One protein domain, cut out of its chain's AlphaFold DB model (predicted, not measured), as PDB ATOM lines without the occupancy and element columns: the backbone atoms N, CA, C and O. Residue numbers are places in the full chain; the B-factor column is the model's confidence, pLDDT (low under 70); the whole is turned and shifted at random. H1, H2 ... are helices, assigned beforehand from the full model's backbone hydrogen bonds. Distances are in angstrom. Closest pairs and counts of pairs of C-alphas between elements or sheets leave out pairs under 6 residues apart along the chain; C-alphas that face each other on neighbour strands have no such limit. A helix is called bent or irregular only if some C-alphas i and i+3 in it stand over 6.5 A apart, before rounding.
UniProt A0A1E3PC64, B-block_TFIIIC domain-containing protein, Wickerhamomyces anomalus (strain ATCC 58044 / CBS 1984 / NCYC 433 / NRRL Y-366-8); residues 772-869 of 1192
ATOM      1  N   THR A 772      29.868  41.106  17.435       77.81
ATOM      2  CA  THR A 772      28.590  41.601  16.903       77.81
ATOM      3  C   THR A 772      28.689  43.019  16.337       77.81
ATOM      4  O   THR A 772      28.234  43.272  15.228       77.81
ATOM      5  N   GLU A 773      29.363  43.931  17.032       81.50
ATOM      6  CA  GLU A 773      29.620  45.313  16.614       81.50
ATOM      7  C   GLU A 773      30.596  45.381  15.434       81.50
ATOM      8  O   GLU A 773      30.486  46.240  14.563       81.50
ATOM      9  N   THR A 774      31.548  44.449  15.377       83.12
ATOM     10  CA  THR A 774      32.487  44.308  14.256       83.12
ATOM     11  C   THR A 774      31.738  43.923  12.977       83.12
ATOM     12  O   THR A 774      31.958  44.524  11.924       83.12
ATOM     13  N   MET A 775      30.801  42.975  13.077       82.69
ATOM     14  CA  MET A 775      29.931  42.581  11.964       82.69
ATOM     15  C   MET A 775      28.908  43.661  11.608       82.69
ATOM     16  O   MET A 775      28.650  43.890  10.427       82.69
ATOM     17  N   LEU A 776      28.372  44.369  12.605       87.00
ATOM     18  CA  LEU A 776      27.505  45.531  12.409       87.00
ATOM     19  C   LEU A 776      28.217  46.609  11.585       87.00
ATOM     20  O   LEU A 776      27.658  47.114  10.612       87.00
ATOM     21  N   LEU A 777      29.478  46.901  11.923       88.94
ATOM     22  CA  LEU A 777      30.300  47.873  11.210       88.94
ATOM     23  C   LEU A 777      30.550  47.425   9.768       88.94
ATOM     24  O   LEU A 777      30.417  48.225   8.845       88.94
ATOM     25  N   PHE A 778      30.866  46.143   9.567       89.50
ATOM     26  CA  PHE A 778      31.042  45.577   8.232       89.50
ATOM     27  C   PHE A 778      29.787  45.749   7.369       89.50
ATOM     28  O   PHE A 778      29.869  46.316   6.279       89.50
ATOM     29  N   LYS A 779      28.616  45.343   7.871       88.19
ATOM     30  CA  LYS A 779      27.340  45.463   7.150       88.19
ATOM     31  C   LYS A 779      26.987  46.914   6.843       88.19
ATOM     32  O   LYS A 779      26.699  47.232   5.694       88.19
ATOM     33  N   ALA A 780      27.088  47.806   7.828       89.69
ATOM     34  CA  ALA A 780      26.796  49.227   7.657       89.69
ATOM     35  C   ALA A 780      27.663  49.876   6.559       89.69
ATOM     36  O   ALA A 780      27.162  50.640   5.729       89.69
ATOM     37  N   VAL A 781      28.953  49.518   6.497       89.88
ATOM     38  CA  VAL A 781      29.862  49.982   5.439       89.88
ATOM     39  C   VAL A 781      29.482  49.407   4.070       89.88
ATOM     40  O   VAL A 781      29.499  50.143   3.082       89.88
ATOM     41  N   ILE A 782      29.109  48.125   3.986       89.31
ATOM     42  CA  ILE A 782      28.659  47.512   2.727       89.31
ATOM     43  C   ILE A 782      27.380  48.185   2.214       89.31
ATOM     44  O   ILE A 782      27.347  48.562   1.044       89.31
ATOM     45  N   ILE A 783      26.388  48.419   3.079       89.25
ATOM     46  CA  ILE A 783      25.142  49.130   2.740       89.25
ATOM     47  C   ILE A 783      25.463  50.508   2.145       89.25
ATOM     48  O   ILE A 783      25.021  50.818   1.036       89.25
ATOM     49  N   CYS A 784      26.310  51.295   2.821       87.38
ATOM     50  CA  CYS A 784      26.728  52.614   2.335       87.38
ATOM     51  C   CYS A 784      27.364  52.536   0.945       87.38
ATOM     52  O   CYS A 784      26.947  53.247   0.033       87.38
ATOM     53  N   LYS A 785      28.323  51.620   0.759       85.69
ATOM     54  CA  LYS A 785      29.019  51.462  -0.522       85.69
ATOM     55  C   LYS A 785      28.096  51.025  -1.654       85.69
ATOM     56  O   LYS A 785      28.352  51.376  -2.801       85.69
ATOM     57  N   THR A 786      27.062  50.243  -1.362       84.50
ATOM     58  CA  THR A 786      26.123  49.784  -2.394       84.50
ATOM     59  C   THR A 786      25.126  50.842  -2.844       84.50
ATOM     60  O   THR A 786      24.761  50.816  -4.013       84.50
ATOM     61  N   ILE A 787      24.706  51.744  -1.952       83.25
ATOM     62  CA  ILE A 787      23.688  52.761  -2.247       83.25
ATOM     63  C   ILE A 787      24.340  54.064  -2.749       83.25
ATOM     64  O   ILE A 787      23.861  54.649  -3.712       83.25
ATOM     65  N   ASN A 788      25.481  54.477  -2.180       79.06
ATOM     66  CA  ASN A 788      26.147  55.753  -2.491       79.06
ATOM     67  C   ASN A 788      27.337  55.625  -3.466       79.06
ATOM     68  O   ASN A 788      28.375  56.248  -3.239       79.06
ATOM     69  N   GLU A 789      27.252  54.788  -4.504       72.50
ATOM     70  CA  GLU A 789      28.323  54.647  -5.517       72.50
ATOM     71  C   GLU A 789      29.738  54.472  -4.903       72.50
ATOM     72  O   GLU A 789      30.688  55.177  -5.238       72.50
ATOM     73  N   ASN A 790      29.888  53.523  -3.969       74.00
ATOM     74  CA  ASN A 790      31.110  53.215  -3.203       74.00
ATOM     75  C   ASN A 790      31.567  54.234  -2.134       74.00
ATOM     76  O   ASN A 790      32.639  54.037  -1.557       74.00
ATOM     77  N   GLN A 791      30.770  55.244  -1.777       77.50
ATOM     78  CA  GLN A 791      31.091  56.154  -0.663       77.50
ATOM     79  C   GLN A 791      30.679  55.588   0.710       77.50
ATOM     80  O   GLN A 791      29.637  54.946   0.848       77.50
ATOM     81  N   ILE A 792      31.483  55.844   1.752       86.00
ATOM     82  CA  ILE A 792      31.195  55.437   3.138       86.00
ATOM     83  C   ILE A 792      30.703  56.648   3.943       86.00
ATOM     84  O   ILE A 792      31.433  57.620   4.124       86.00
ATOM     85  N   SER A 793      29.487  56.577   4.485       85.19
ATOM     86  CA  SER A 793      28.904  57.649   5.303       85.19
ATOM     87  C   SER A 793      29.179  57.436   6.794       85.19
ATOM     88  O   SER A 793      28.313  56.994   7.547       85.19
ATOM     89  N   TRP A 794      30.393  57.770   7.233       86.69
ATOM     90  CA  TRP A 794      30.851  57.558   8.610       86.69
ATOM     91  C   TRP A 794      30.000  58.248   9.687       86.69
ATOM     92  O   TRP A 794      29.801  57.672  10.755       86.69
ATOM     93  N   GLU A 795      29.452  59.430   9.409       84.31
ATOM     94  CA  GLU A 795      28.572  60.157  10.337       84.31
ATOM     95  C   GLU A 795      27.318  59.350  10.686       84.31
ATOM     96  O   GLU A 795      26.943  59.232  11.851       84.31
ATOM     97  N   LYS A 796      26.689  58.745   9.673       82.94
ATOM     98  CA  LYS A 796      25.493  57.922   9.860       82.94
ATOM     99  C   LYS A 796      25.828  56.565  10.476       82.94
ATOM    100  O   LYS A 796      25.079  56.088  11.316       82.94
ATOM    101  N   ILE A 797      26.969  55.970  10.112       87.88
ATOM    102  CA  ILE A 797      27.444  54.714  10.715       87.88
ATOM    103  C   ILE A 797      27.719  54.904  12.209       87.88
ATOM    104  O   ILE A 797      27.387  54.032  13.000       87.88
ATOM    105  N   THR A 798      28.284  56.046  12.612       87.44
ATOM    106  CA  THR A 798      28.603  56.329  14.021       87.44
ATOM    107  C   THR A 798      27.345  56.370  14.895       87.44
ATOM    108  O   THR A 798      27.408  55.964  16.049       87.44
ATOM    109  N   LYS A 799      26.184  56.756  14.341       86.88
ATOM    110  CA  LYS A 799      24.897  56.713  15.057       86.88
ATOM    111  C   LYS A 799      24.458  55.294  15.445       86.88
ATOM    112  O   LYS A 799      23.678  55.155  16.374       86.88
ATOM    113  N   LEU A 800      24.982  54.256  14.781       84.31
ATOM    114  CA  LEU A 800      24.705  52.852  15.109       84.31
ATOM    115  C   LEU A 800      25.508  52.334  16.316       84.31
ATOM    116  O   LEU A 800      25.288  51.200  16.739       84.31
ATOM    117  N   PHE A 801      26.467  53.109  16.836       85.88
ATOM    118  CA  PHE A 801      27.355  52.691  17.922       85.88
ATOM    119  C   PHE A 801      27.291  53.666  19.099       85.88
ATOM    120  O   PHE A 801      27.746  54.806  19.007       85.88
ATOM    121  N   ASP A 802      26.817  53.186  20.248       77.38
ATOM    122  CA  ASP A 802      26.749  53.991  21.466       77.38
ATOM    123  C   ASP A 802      28.151  54.300  22.017       77.38
ATOM    124  O   ASP A 802      28.913  53.413  22.405       77.38
ATOM    125  N   GLY A 803      28.505  55.588  22.069       70.88
ATOM    126  CA  GLY A 803      29.734  56.064  22.714       70.88
ATOM    127  C   GLY A 803      31.042  55.747  21.974       70.88
ATOM    128  O   GLY A 803      32.121  55.946  22.540       70.88
ATOM    129  N   VAL A 804      30.985  55.280  20.720       78.25
ATOM    130  CA  VAL A 804      32.172  55.038  19.883       78.25
ATOM    131  C   VAL A 804      32.354  56.196  18.906       78.25
ATOM    132  O   VAL A 804      31.448  56.523  18.151       78.25
ATOM    133  N   SER A 805      33.532  56.824  18.892       81.12
ATOM    134  CA  SER A 805      33.797  57.928  17.966       81.12
ATOM    135  C   SER A 805      34.039  57.444  16.533       81.12
ATOM    136  O   SER A 805      34.569  56.353  16.298       81.12
ATOM    137  N   GLN A 806      33.730  58.313  15.569       85.25
ATOM    138  CA  GLN A 806      33.959  58.093  14.139       85.25
ATOM    139  C   GLN A 806      35.400  57.653  13.821       85.25
ATOM    140  O   GLN A 806      35.619  56.735  13.029       85.25
ATOM    141  N   GLU A 807      36.392  58.258  14.479       79.19
ATOM    142  CA  GLU A 807      37.811  57.925  14.300       79.19
ATOM    143  C   GLU A 807      38.153  56.487  14.715       79.19
ATOM    144  O   GLU A 807      39.026  55.850  14.123       79.19
ATOM    145  N   VAL A 808      37.481  55.955  15.742       81.38
ATOM    146  CA  VAL A 808      37.723  54.589  16.227       81.38
ATOM    147  C   VAL A 808      37.189  53.564  15.228       81.38
ATOM    148  O   VAL A 808      37.850  52.550  14.991       81.38
ATOM    149  N   LEU A 809      36.029  53.825  14.618       83.94
ATOM    150  CA  LEU A 809      35.443  52.959  13.589       83.94
ATOM    151  C   LEU A 809      36.297  52.963  12.311       83.94
ATOM    152  O   LEU A 809      36.625  51.895  11.788       83.94
ATOM    153  N   ARG A 810      36.754  54.148  11.881       83.69
ATOM    154  CA  ARG A 810      37.678  54.337  10.751       83.69
ATOM    155  C   ARG A 810      38.980  53.554  10.909       83.69
ATOM    156  O   ARG A 810      39.326  52.751  10.049       83.69
ATOM    157  N   LYS A 811      39.637  53.666  12.070       81.44
ATOM    158  CA  LYS A 811      40.871  52.915  12.376       81.44
ATOM    159  C   LYS A 811      40.687  51.396  12.368       81.44
ATOM    160  O   LYS A 811      41.643  50.666  12.110       81.44
ATOM    161  N   LYS A 812      39.486  50.894  12.674       81.88
ATOM    162  CA  LYS A 812      39.201  49.448  12.712       81.88
ATOM    163  C   LYS A 812      38.810  48.872  11.353       81.88
ATOM    164  O   LYS A 812      39.051  47.688  11.119       81.88
ATOM    165  N   TRP A 813      38.259  49.684  10.455       87.81
ATOM    166  CA  TRP A 813      37.779  49.231   9.152       87.81
ATOM    167  C   TRP A 813      38.831  48.526   8.282       87.81
ATOM    168  O   TRP A 813      38.510  47.447   7.789       87.81
ATOM    169  N   PRO A 814      40.084  49.008   8.134       79.81
ATOM    170  CA  PRO A 814      41.097  48.306   7.343       79.81
ATOM    171  C   PRO A 814      41.328  46.868   7.814       79.81
ATOM    172  O   PRO A 814      41.424  45.956   6.996       79.81
ATOM    173  N   ARG A 815      41.337  46.649   9.136       75.44
ATOM    174  CA  ARG A 815      41.497  45.320   9.736       75.44
ATOM    175  C   ARG A 815      40.283  44.431   9.474       75.44
ATOM    176  O   ARG A 815      40.458  43.263   9.150       75.44
ATOM    177  N   ILE A 816      39.070  44.975   9.591       79.62
ATOM    178  CA  ILE A 816      37.824  44.240   9.315       79.62
ATOM    179  C   ILE A 816      37.730  43.883   7.826       79.62
ATOM    180  O   ILE A 816      37.418  42.747   7.482       79.62
ATOM    181  N   ARG A 817      38.071  44.818   6.935       78.31
ATOM    182  CA  ARG A 817      38.130  44.601   5.484       78.31
ATOM    183  C   ARG A 817      39.140  43.515   5.118       78.31
ATOM    184  O   ARG A 817      38.813  42.640   4.324       78.31
ATOM    185  N   LEU A 818      40.338  43.558   5.704       71.88
ATOM    186  CA  LEU A 818      41.381  42.554   5.477       71.88
ATOM    187  C   LEU A 818      40.947  41.170   5.976       71.88
ATOM    188  O   LEU A 818      41.139  40.184   5.274       71.88
ATOM    189  N   MET A 819      40.312  41.109   7.150       69.12
ATOM    190  CA  MET A 819      39.771  39.869   7.711       69.12
ATOM    191  C   MET A 819      38.762  39.212   6.758       69.12
ATOM    192  O   MET A 819      38.856  38.013   6.514       69.12
ATOM    193  N   MET A 820      37.847  39.999   6.182       72.88
ATOM    194  CA  MET A 820      36.807  39.506   5.268       72.88
ATOM    195  C   MET A 820      37.308  39.241   3.837       72.88
ATOM    196  O   MET A 820      36.713  38.446   3.113       72.88
ATOM    197  N   GLY A 821      38.386  39.903   3.410       63.28
ATOM    198  CA  GLY A 821      38.965  39.772   2.073       63.28
ATOM    199  C   GLY A 821      38.160  40.448   0.940       63.28
ATOM    200  O   GLY A 821      37.010  40.875   1.123       63.28
ATOM    201  N   PRO A 822      38.756  40.569  -0.264       65.62
ATOM    202  CA  PRO A 822      38.117  41.153  -1.441       65.62
ATOM    203  C   PRO A 822      36.924  40.324  -1.932       65.62
ATOM    204  O   PRO A 822      35.887  40.905  -2.254       65.62
ATOM    205  N   GLU A 823      37.021  38.989  -1.929       58.41
ATOM    206  CA  GLU A 823      35.903  38.115  -2.313       58.41
ATOM    207  C   GLU A 823      34.770  38.132  -1.284       58.41
ATOM    208  O   GLU A 823      33.618  38.330  -1.667       58.41
ATOM    209  N   GLY A 824      35.064  38.088   0.023       65.25
ATOM    210  CA  GLY A 824      34.034  38.241   1.060       65.25
ATOM    211  C   GLY A 824      33.274  39.568   0.949       65.25
ATOM    212  O   GLY A 824      32.051  39.609   1.087       65.25
ATOM    213  N   SER A 825      33.965  40.652   0.582       73.75
ATOM    214  CA  SER A 825      33.342  41.958   0.322       73.75
ATOM    215  C   SER A 825      32.494  41.990  -0.961       73.75
ATOM    216  O   SER A 825      31.509  42.731  -1.034       73.75
ATOM    217  N   LYS A 826      32.860  41.225  -2.001       70.38
ATOM    218  CA  LYS A 826      32.051  41.073  -3.225       70.38
ATOM    219  C   LYS A 826      30.798  40.246  -2.945       70.38
ATOM    220  O   LYS A 826      29.708  40.674  -3.324       70.38
ATOM    221  N   THR A 827      30.936  39.124  -2.244       71.12
ATOM    222  CA  THR A 827      29.819  38.261  -1.845       71.12
ATOM    223  C   THR A 827      28.835  39.021  -0.963       71.12
ATOM    224  O   THR A 827      27.666  39.099  -1.319       71.12
ATOM    225  N   ALA A 828      29.303  39.716   0.079       78.44
ATOM    226  CA  ALA A 828      28.442  40.531   0.940       78.44
ATOM    227  C   ALA A 828      27.670  41.617   0.166       78.44
ATOM    228  O   ALA A 828      26.486  41.832   0.420       78.44
ATOM    229  N   ARG A 829      28.299  42.266  -0.829       80.62
ATOM    230  CA  ARG A 829      27.611  43.224  -1.715       80.62
ATOM    231  C   ARG A 829      26.524  42.569  -2.565       80.62
ATOM    232  O   ARG A 829      25.468  43.171  -2.745       80.62
ATOM    233  N   ARG A 830      26.767  41.369  -3.104       77.06
ATOM    234  CA  ARG A 830      25.765  40.614  -3.878       77.06
ATOM    235  C   ARG A 830      24.593  40.191  -2.992       77.06
ATOM    236  O   ARG A 830      23.448  40.410  -3.380       77.06
ATOM    237  N   THR A 831      24.877  39.654  -1.805       79.06
ATOM    238  CA  THR A 831      23.865  39.244  -0.822       79.06
ATOM    239  C   THR A 831      22.982  40.421  -0.427       79.06
ATOM    240  O   THR A 831      21.764  40.335  -0.533       79.06
ATOM    241  N   TRP A 832      23.580  41.564  -0.083       88.19
ATOM    242  CA  TRP A 832      22.819  42.760   0.267       88.19
ATOM    243  C   TRP A 832      21.957  43.290  -0.882       88.19
ATOM    244  O   TRP A 832      20.788  43.599  -0.669       88.19
ATOM    245  N   LYS A 833      22.483  43.342  -2.115       83.75
ATOM    246  CA  LYS A 833      21.684  43.730  -3.290       83.75
ATOM    247  C   LYS A 833      20.451  42.840  -3.454       83.75
ATOM    248  O   LYS A 833      19.383  43.347  -3.777       83.75
ATOM    249  N   ARG A 834      20.590  41.532  -3.221       80.88
ATOM    250  CA  ARG A 834      19.474  40.580  -3.288       80.88
ATOM    251  C   ARG A 834      18.430  40.860  -2.207       80.88
ATOM    252  O   ARG A 834      17.257  40.979  -2.544       80.88
ATOM    253  N   ILE A 835      18.865  41.025  -0.955       84.81
ATOM    254  CA  ILE A 835      17.992  41.354   0.186       84.81
ATOM    255  C   ILE A 835      17.224  42.652  -0.088       84.81
ATOM    256  O   ILE A 835      16.004  42.692   0.050       84.81
ATOM    257  N   LEU A 836      17.921  43.696  -0.544       86.31
ATOM    258  CA  LEU A 836      17.323  44.992  -0.852       86.31
ATOM    259  C   LEU A 836      16.272  44.889  -1.968       86.31
ATOM    260  O   LEU A 836      15.168  45.405  -1.822       86.31
ATOM    261  N   LEU A 837      16.584  44.195  -3.067       82.88
ATOM    262  CA  LEU A 837      15.652  44.013  -4.186       82.88
ATOM    263  C   LEU A 837      14.417  43.192  -3.793       82.88
ATOM    264  O   LEU A 837      13.313  43.522  -4.225       82.88
ATOM    265  N   ALA A 838      14.588  42.147  -2.976       80.62
ATOM    266  CA  ALA A 838      13.477  41.356  -2.453       80.62
ATOM    267  C   ALA A 838      12.576  42.204  -1.542       80.62
ATOM    268  O   ALA A 838      11.366  42.239  -1.738       80.62
ATOM    269  N   ALA A 839      13.166  42.976  -0.627       83.25
ATOM    270  CA  ALA A 839      12.427  43.846   0.283       83.25
ATOM    271  C   ALA A 839      11.643  44.951  -0.439       83.25
ATOM    272  O   ALA A 839      10.509  45.240  -0.059       83.25
ATOM    273  N   VAL A 840      12.214  45.543  -1.494       82.94
ATOM    274  CA  VAL A 840      11.516  46.526  -2.339       82.94
ATOM    275  C   VAL A 840      10.368  45.862  -3.104       82.94
ATOM    276  O   VAL A 840       9.272  46.414  -3.163       82.94
ATOM    277  N   ARG A 841      10.580  44.657  -3.655       81.69
ATOM    278  CA  ARG A 841       9.537  43.904  -4.376       81.69
ATOM    279  C   ARG A 841       8.375  43.505  -3.465       81.69
ATOM    280  O   ARG A 841       7.226  43.560  -3.889       81.69
ATOM    281  N   GLU A 842       8.673  43.110  -2.233       81.88
ATOM    282  CA  GLU A 842       7.687  42.723  -1.218       81.88
ATOM    283  C   GLU A 842       7.033  43.928  -0.523       81.88
ATOM    284  O   GLU A 842       6.147  43.747   0.310       81.88
ATOM    285  N   GLY A 843       7.460  45.158  -0.837       78.56
ATOM    286  CA  GLY A 843       6.947  46.380  -0.215       78.56
ATOM    287  C   GLY A 843       7.328  46.542   1.262       78.56
ATOM    288  O   GLY A 843       6.700  47.328   1.965       78.56
ATOM    289  N   LYS A 844       8.344  45.812   1.743       79.19
ATOM    290  CA  LYS A 844       8.863  45.900   3.122       79.19
ATOM    291  C   LYS A 844       9.675  47.171   3.373       79.19
ATOM    292  O   LYS A 844       9.837  47.564   4.523       79.19
ATOM    293  N   ILE A 845      10.200  47.788   2.313       83.38
ATOM    294  CA  ILE A 845      10.910  49.069   2.362       83.38
ATOM    295  C   ILE A 845      10.519  49.929   1.162       83.38
ATOM    296  O   ILE A 845      10.317  49.416   0.057       83.38
ATOM    297  N   THR A 846      10.403  51.236   1.367       79.44
ATOM    298  CA  THR A 846      10.037  52.184   0.309       79.44
ATOM    299  C   THR A 846      11.281  52.765  -0.374       79.44
ATOM    300  O   THR A 846      12.336  52.913   0.242       79.44
ATOM    301  N   LEU A 847      11.183  53.123  -1.661       77.00
ATOM    302  CA  LEU A 847      12.298  53.740  -2.403       77.00
ATOM    303  C   LEU A 847      12.861  55.012  -1.726       77.00
ATOM    304  O   LEU A 847      14.084  55.127  -1.650       77.00
ATOM    305  N   PRO A 848      12.036  55.914  -1.152       77.31
ATOM    306  CA  PRO A 848      12.543  57.083  -0.434       77.31
ATOM    307  C   PRO A 848      13.378  56.736   0.806       77.31
ATOM    308  O   PRO A 848      14.342  57.437   1.097       77.31
ATOM    309  N   GLU A 849      13.060  55.654   1.524       70.81
ATOM    310  CA  GLU A 849      13.837  55.204   2.696       70.81
ATOM    311  C   GLU A 849      15.219  54.662   2.295       70.81
ATOM    312  O   GLU A 849      16.200  54.828   3.025       70.81
ATOM    313  N   VAL A 850      15.316  54.062   1.103       77.88
ATOM    314  CA  VAL A 850      16.587  53.612   0.516       77.88
ATOM    315  C   VAL A 850      17.421  54.811   0.053       77.88
ATOM    316  O   VAL A 850      18.612  54.875   0.356       77.88
ATOM    317  N   GLU A 851      16.802  55.786  -0.620       77.44
ATOM    318  CA  GLU A 851      17.460  57.017  -1.093       77.44
ATOM    319  C   GLU A 851      17.950  57.906   0.059       77.44
ATOM    320  O   GLU A 851      19.034  58.488  -0.009       77.44
ATOM    321  N   GLN A 852      17.185  57.984   1.150       78.62
ATOM    322  CA  GLN A 852      17.563  58.739   2.347       78.62
ATOM    323  C   GLN A 852      18.625  58.025   3.190       78.62
ATOM    324  O   GLN A 852      19.211  58.651   4.078       78.62
ATOM    325  N   LEU A 853      18.949  56.766   2.872       79.19
ATOM    326  CA  LEU A 853      19.959  55.941   3.533       79.19
ATOM    327  C   LEU A 853      19.753  55.934   5.053       79.19
ATOM    328  O   LEU A 853      20.604  56.399   5.820       79.19
ATOM    329  N   GLU A 854      18.586  55.441   5.463       81.56
ATOM    330  CA  GLU A 854      18.252  55.170   6.861       81.56
ATOM    331  C   GLU A 854      18.931  53.864   7.306       81.56
ATOM    332  O   GLU A 854      18.442  52.750   7.119       81.56
ATOM    333  N   LEU A 855      20.146  54.001   7.839       83.94
ATOM    334  CA  LEU A 855      21.035  52.876   8.145       83.94
ATOM    335  C   LEU A 855      20.467  51.918   9.198       83.94
ATOM    336  O   LEU A 855      20.719  50.722   9.108       83.94
ATOM    337  N   GLU A 856      19.696  52.410  10.167       83.25
ATOM    338  CA  GLU A 856      19.090  51.565  11.201       83.25
ATOM    339  C   GLU A 856      18.071  50.584  10.616       83.25
ATOM    340  O   GLU A 856      18.102  49.396  10.938       83.25
ATOM    341  N   THR A 857      17.197  51.054   9.727       83.25
ATOM    342  CA  THR A 857      16.195  50.228   9.041       83.25
ATOM    343  C   THR A 857      16.844  49.281   8.043       83.25
ATOM    344  O   THR A 857      16.480  48.111   8.000       83.25
ATOM    345  N   LEU A 858      17.849  49.735   7.288       87.75
ATOM    346  CA  LEU A 858      18.550  48.898   6.307       87.75
ATOM    347  C   LEU A 858      19.385  47.790   6.968       87.75
ATOM    348  O   LEU A 858      19.425  46.660   6.484       87.75
ATOM    349  N   VAL A 859      20.036  48.085   8.095       87.88
ATOM    350  CA  VAL A 859      20.766  47.075   8.871       87.88
ATOM    351  C   VAL A 859      19.804  46.073   9.506       87.88
ATOM    352  O   VAL A 859      20.083  44.876   9.446       87.88
ATOM    353  N   LYS A 860      18.680  46.534  10.075       85.12
ATOM    354  CA  LYS A 860      17.628  45.647  10.596       85.12
ATOM    355  C   LYS A 860      17.067  44.753   9.497       85.12
ATOM    356  O   LYS A 860      17.014  43.551   9.690       85.12
ATOM    357  N   LEU A 861      16.798  45.301   8.314       86.31
ATOM    358  CA  LEU A 861      16.352  44.530   7.154       86.31
ATOM    359  C   LEU A 861      17.337  43.408   6.789       86.31
ATOM    360  O   LEU A 861      16.921  42.287   6.505       86.31
ATOM    361  N   TRP A 862      18.643  43.692   6.814       87.50
ATOM    362  CA  TRP A 862      19.663  42.662   6.600       87.50
ATOM    363  C   TRP A 862      19.631  41.612   7.724       87.50
ATOM    364  O   TRP A 862      19.630  40.416   7.449       87.50
ATOM    365  N   GLN A 863      19.586  42.032   8.990       83.38
ATOM    366  CA  GLN A 863      19.538  41.114  10.135       83.38
ATOM    367  C   GLN A 863      18.287  40.223  10.117       83.38
ATOM    368  O   GLN A 863      18.406  39.019  10.314       83.38
ATOM    369  N   ASP A 864      17.122  40.783   9.807       78.88
ATOM    370  CA  ASP A 864      15.855  40.058   9.718       78.88
ATOM    371  C   ASP A 864      15.874  39.050   8.562       78.88
ATOM    372  O   ASP A 864      15.399  37.927   8.717       78.88
ATOM    373  N   ALA A 865      16.488  39.402   7.427       72.00
ATOM    374  CA  ALA A 865      16.690  38.470   6.320       72.00
ATOM    375  C   ALA A 865      17.614  37.298   6.699       72.00
ATOM    376  O   ALA A 865      17.366  36.174   6.275       72.00
ATOM    377  N   GLU A 866      18.640  37.520   7.524       67.88
ATOM    378  CA  GLU A 866      19.503  36.441   8.031       67.88
ATOM    379  C   GLU A 866      18.799  35.557   9.073       67.88
ATOM    380  O   GLU A 866      18.955  34.339   9.042       67.88
ATOM    381  N   ILE A 867      17.997  36.142   9.971       59.28
ATOM    382  CA  ILE A 867      17.246  35.409  11.009       59.28
ATOM    383  C   ILE A 867      16.142  34.543  10.390       59.28
ATOM    384  O   ILE A 867      15.887  33.436  10.856       59.28
ATOM    385  N   MET A 868      15.514  35.026   9.317       48.25
ATOM    386  CA  MET A 868      14.479  34.302   8.575       48.25
ATOM    387  C   MET A 868      15.048  33.202   7.662       48.25
ATOM    388  O   MET A 868      14.286  32.591   6.917       48.25
ATOM    389  N   GLY A 869      16.370  32.966   7.669       48.47
ATOM    390  CA  GLY A 869      17.034  32.049   6.732       48.47
ATOM    391  C   GLY A 869      16.979  32.524   5.273       48.47
ATOM    392  O   GLY A 869      17.307  31.772   4.368       48.47
TER     393      GLY A 869
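Overview. This is residues 772 to 869 of the 1192 residues of the protein "B-block_TFIIIC domain-containing protein" of Wickerhamomyces anomalus (strain ATCC 58044 / CBS 1984 / NCYC 433 / NRRL Y-366-8) (UniProt A0A1E3PC64). A long helix, H3, bends into an arch of two arms, H3a and H3b, and H1 runs through the inside of this arch, crossing both arms. H5 packs on H1 and crosses H3b, while two short helices lie toward the open side of the arch, H2 by the first residues of H3a and H4 past the last residues of H3b. The printed part has 98 residues, with five named helices in the order H1 to H5 and no named strand; the class is all helix. It is compact, with a radius of gyration of the C-alphas of 13.1 A, and spans 37 by 27 by 27 A.

Along the chain. Find C-alpha 772 at (28.590, 41.601, 16.903); from there H1, residues 772 to 787, runs 22.7 A. Next comes H2, residues 794 to 798. H3, residues 806 to 841, was assigned as one helix by its hydrogen bonds but is bent: C-alphas 819 and 822 are 9.4 A apart. Look first at arm H3a, residues 806 to 819, 20.2 A long and irregular, with C-alphas 811 and 814 6.8 A apart. Arm H3b starts at C-alpha 822, at (38.117, 41.153, -1.441), and runs 28.9 A to residue 841. H4 is residues 847 to 851. H5, residues 855 to 867, runs 18.1 A to C-alpha 867 at (17.246, 35.409, 11.009).

Arrangement. Begin with H1, which with H3 taken whole is the hub, each touching three other helices. With residues 774 to 778 alone, H1 touches H3a about perpendicular, at 90 degrees; the closest C-alphas, of Phe 778 and Ile 816, are 7.0 A apart. With residues 782 to 786 alone it touches H3b, only just about perpendicular at 70.3 degrees; the closest C-alphas, of Ile 782 and Arg 829, are 6.3 A apart. H1 touches H5 at a steep tilt of 66 degrees, opposite ways, closest at the C-alphas of Ala 780 and Val 859, 6.5 A. H5 also touches H3b, about perpendicular at 85 degrees, closest at the C-alphas of Ile 835 and Trp 862, 6.8 A. Look to Thr 798 and Gln 806, whose C-alphas, 5.6 A apart, are the closest where H2 touches H3a. H4 is close to H5 but not clearly touching, the closest C-alphas, of Val 850 and Leu 858, being 7.7 A apart. H3a and H5 are apart. Every O i to N i+4 pair is within hydrogen-bond range in H1, H2, H3b, H4 and H5; in H3a 8 of 10 are.

Size, cuts and confidence. The C-alphas farthest apart, of Lys 811 and Glu 842, are 37.3 A apart. The printed part has no cut and no long link. The mean pLDDT of the printed part is 79.8; look for values under 70 at residue 819, residues 821 to 824 and residues 866 to 869.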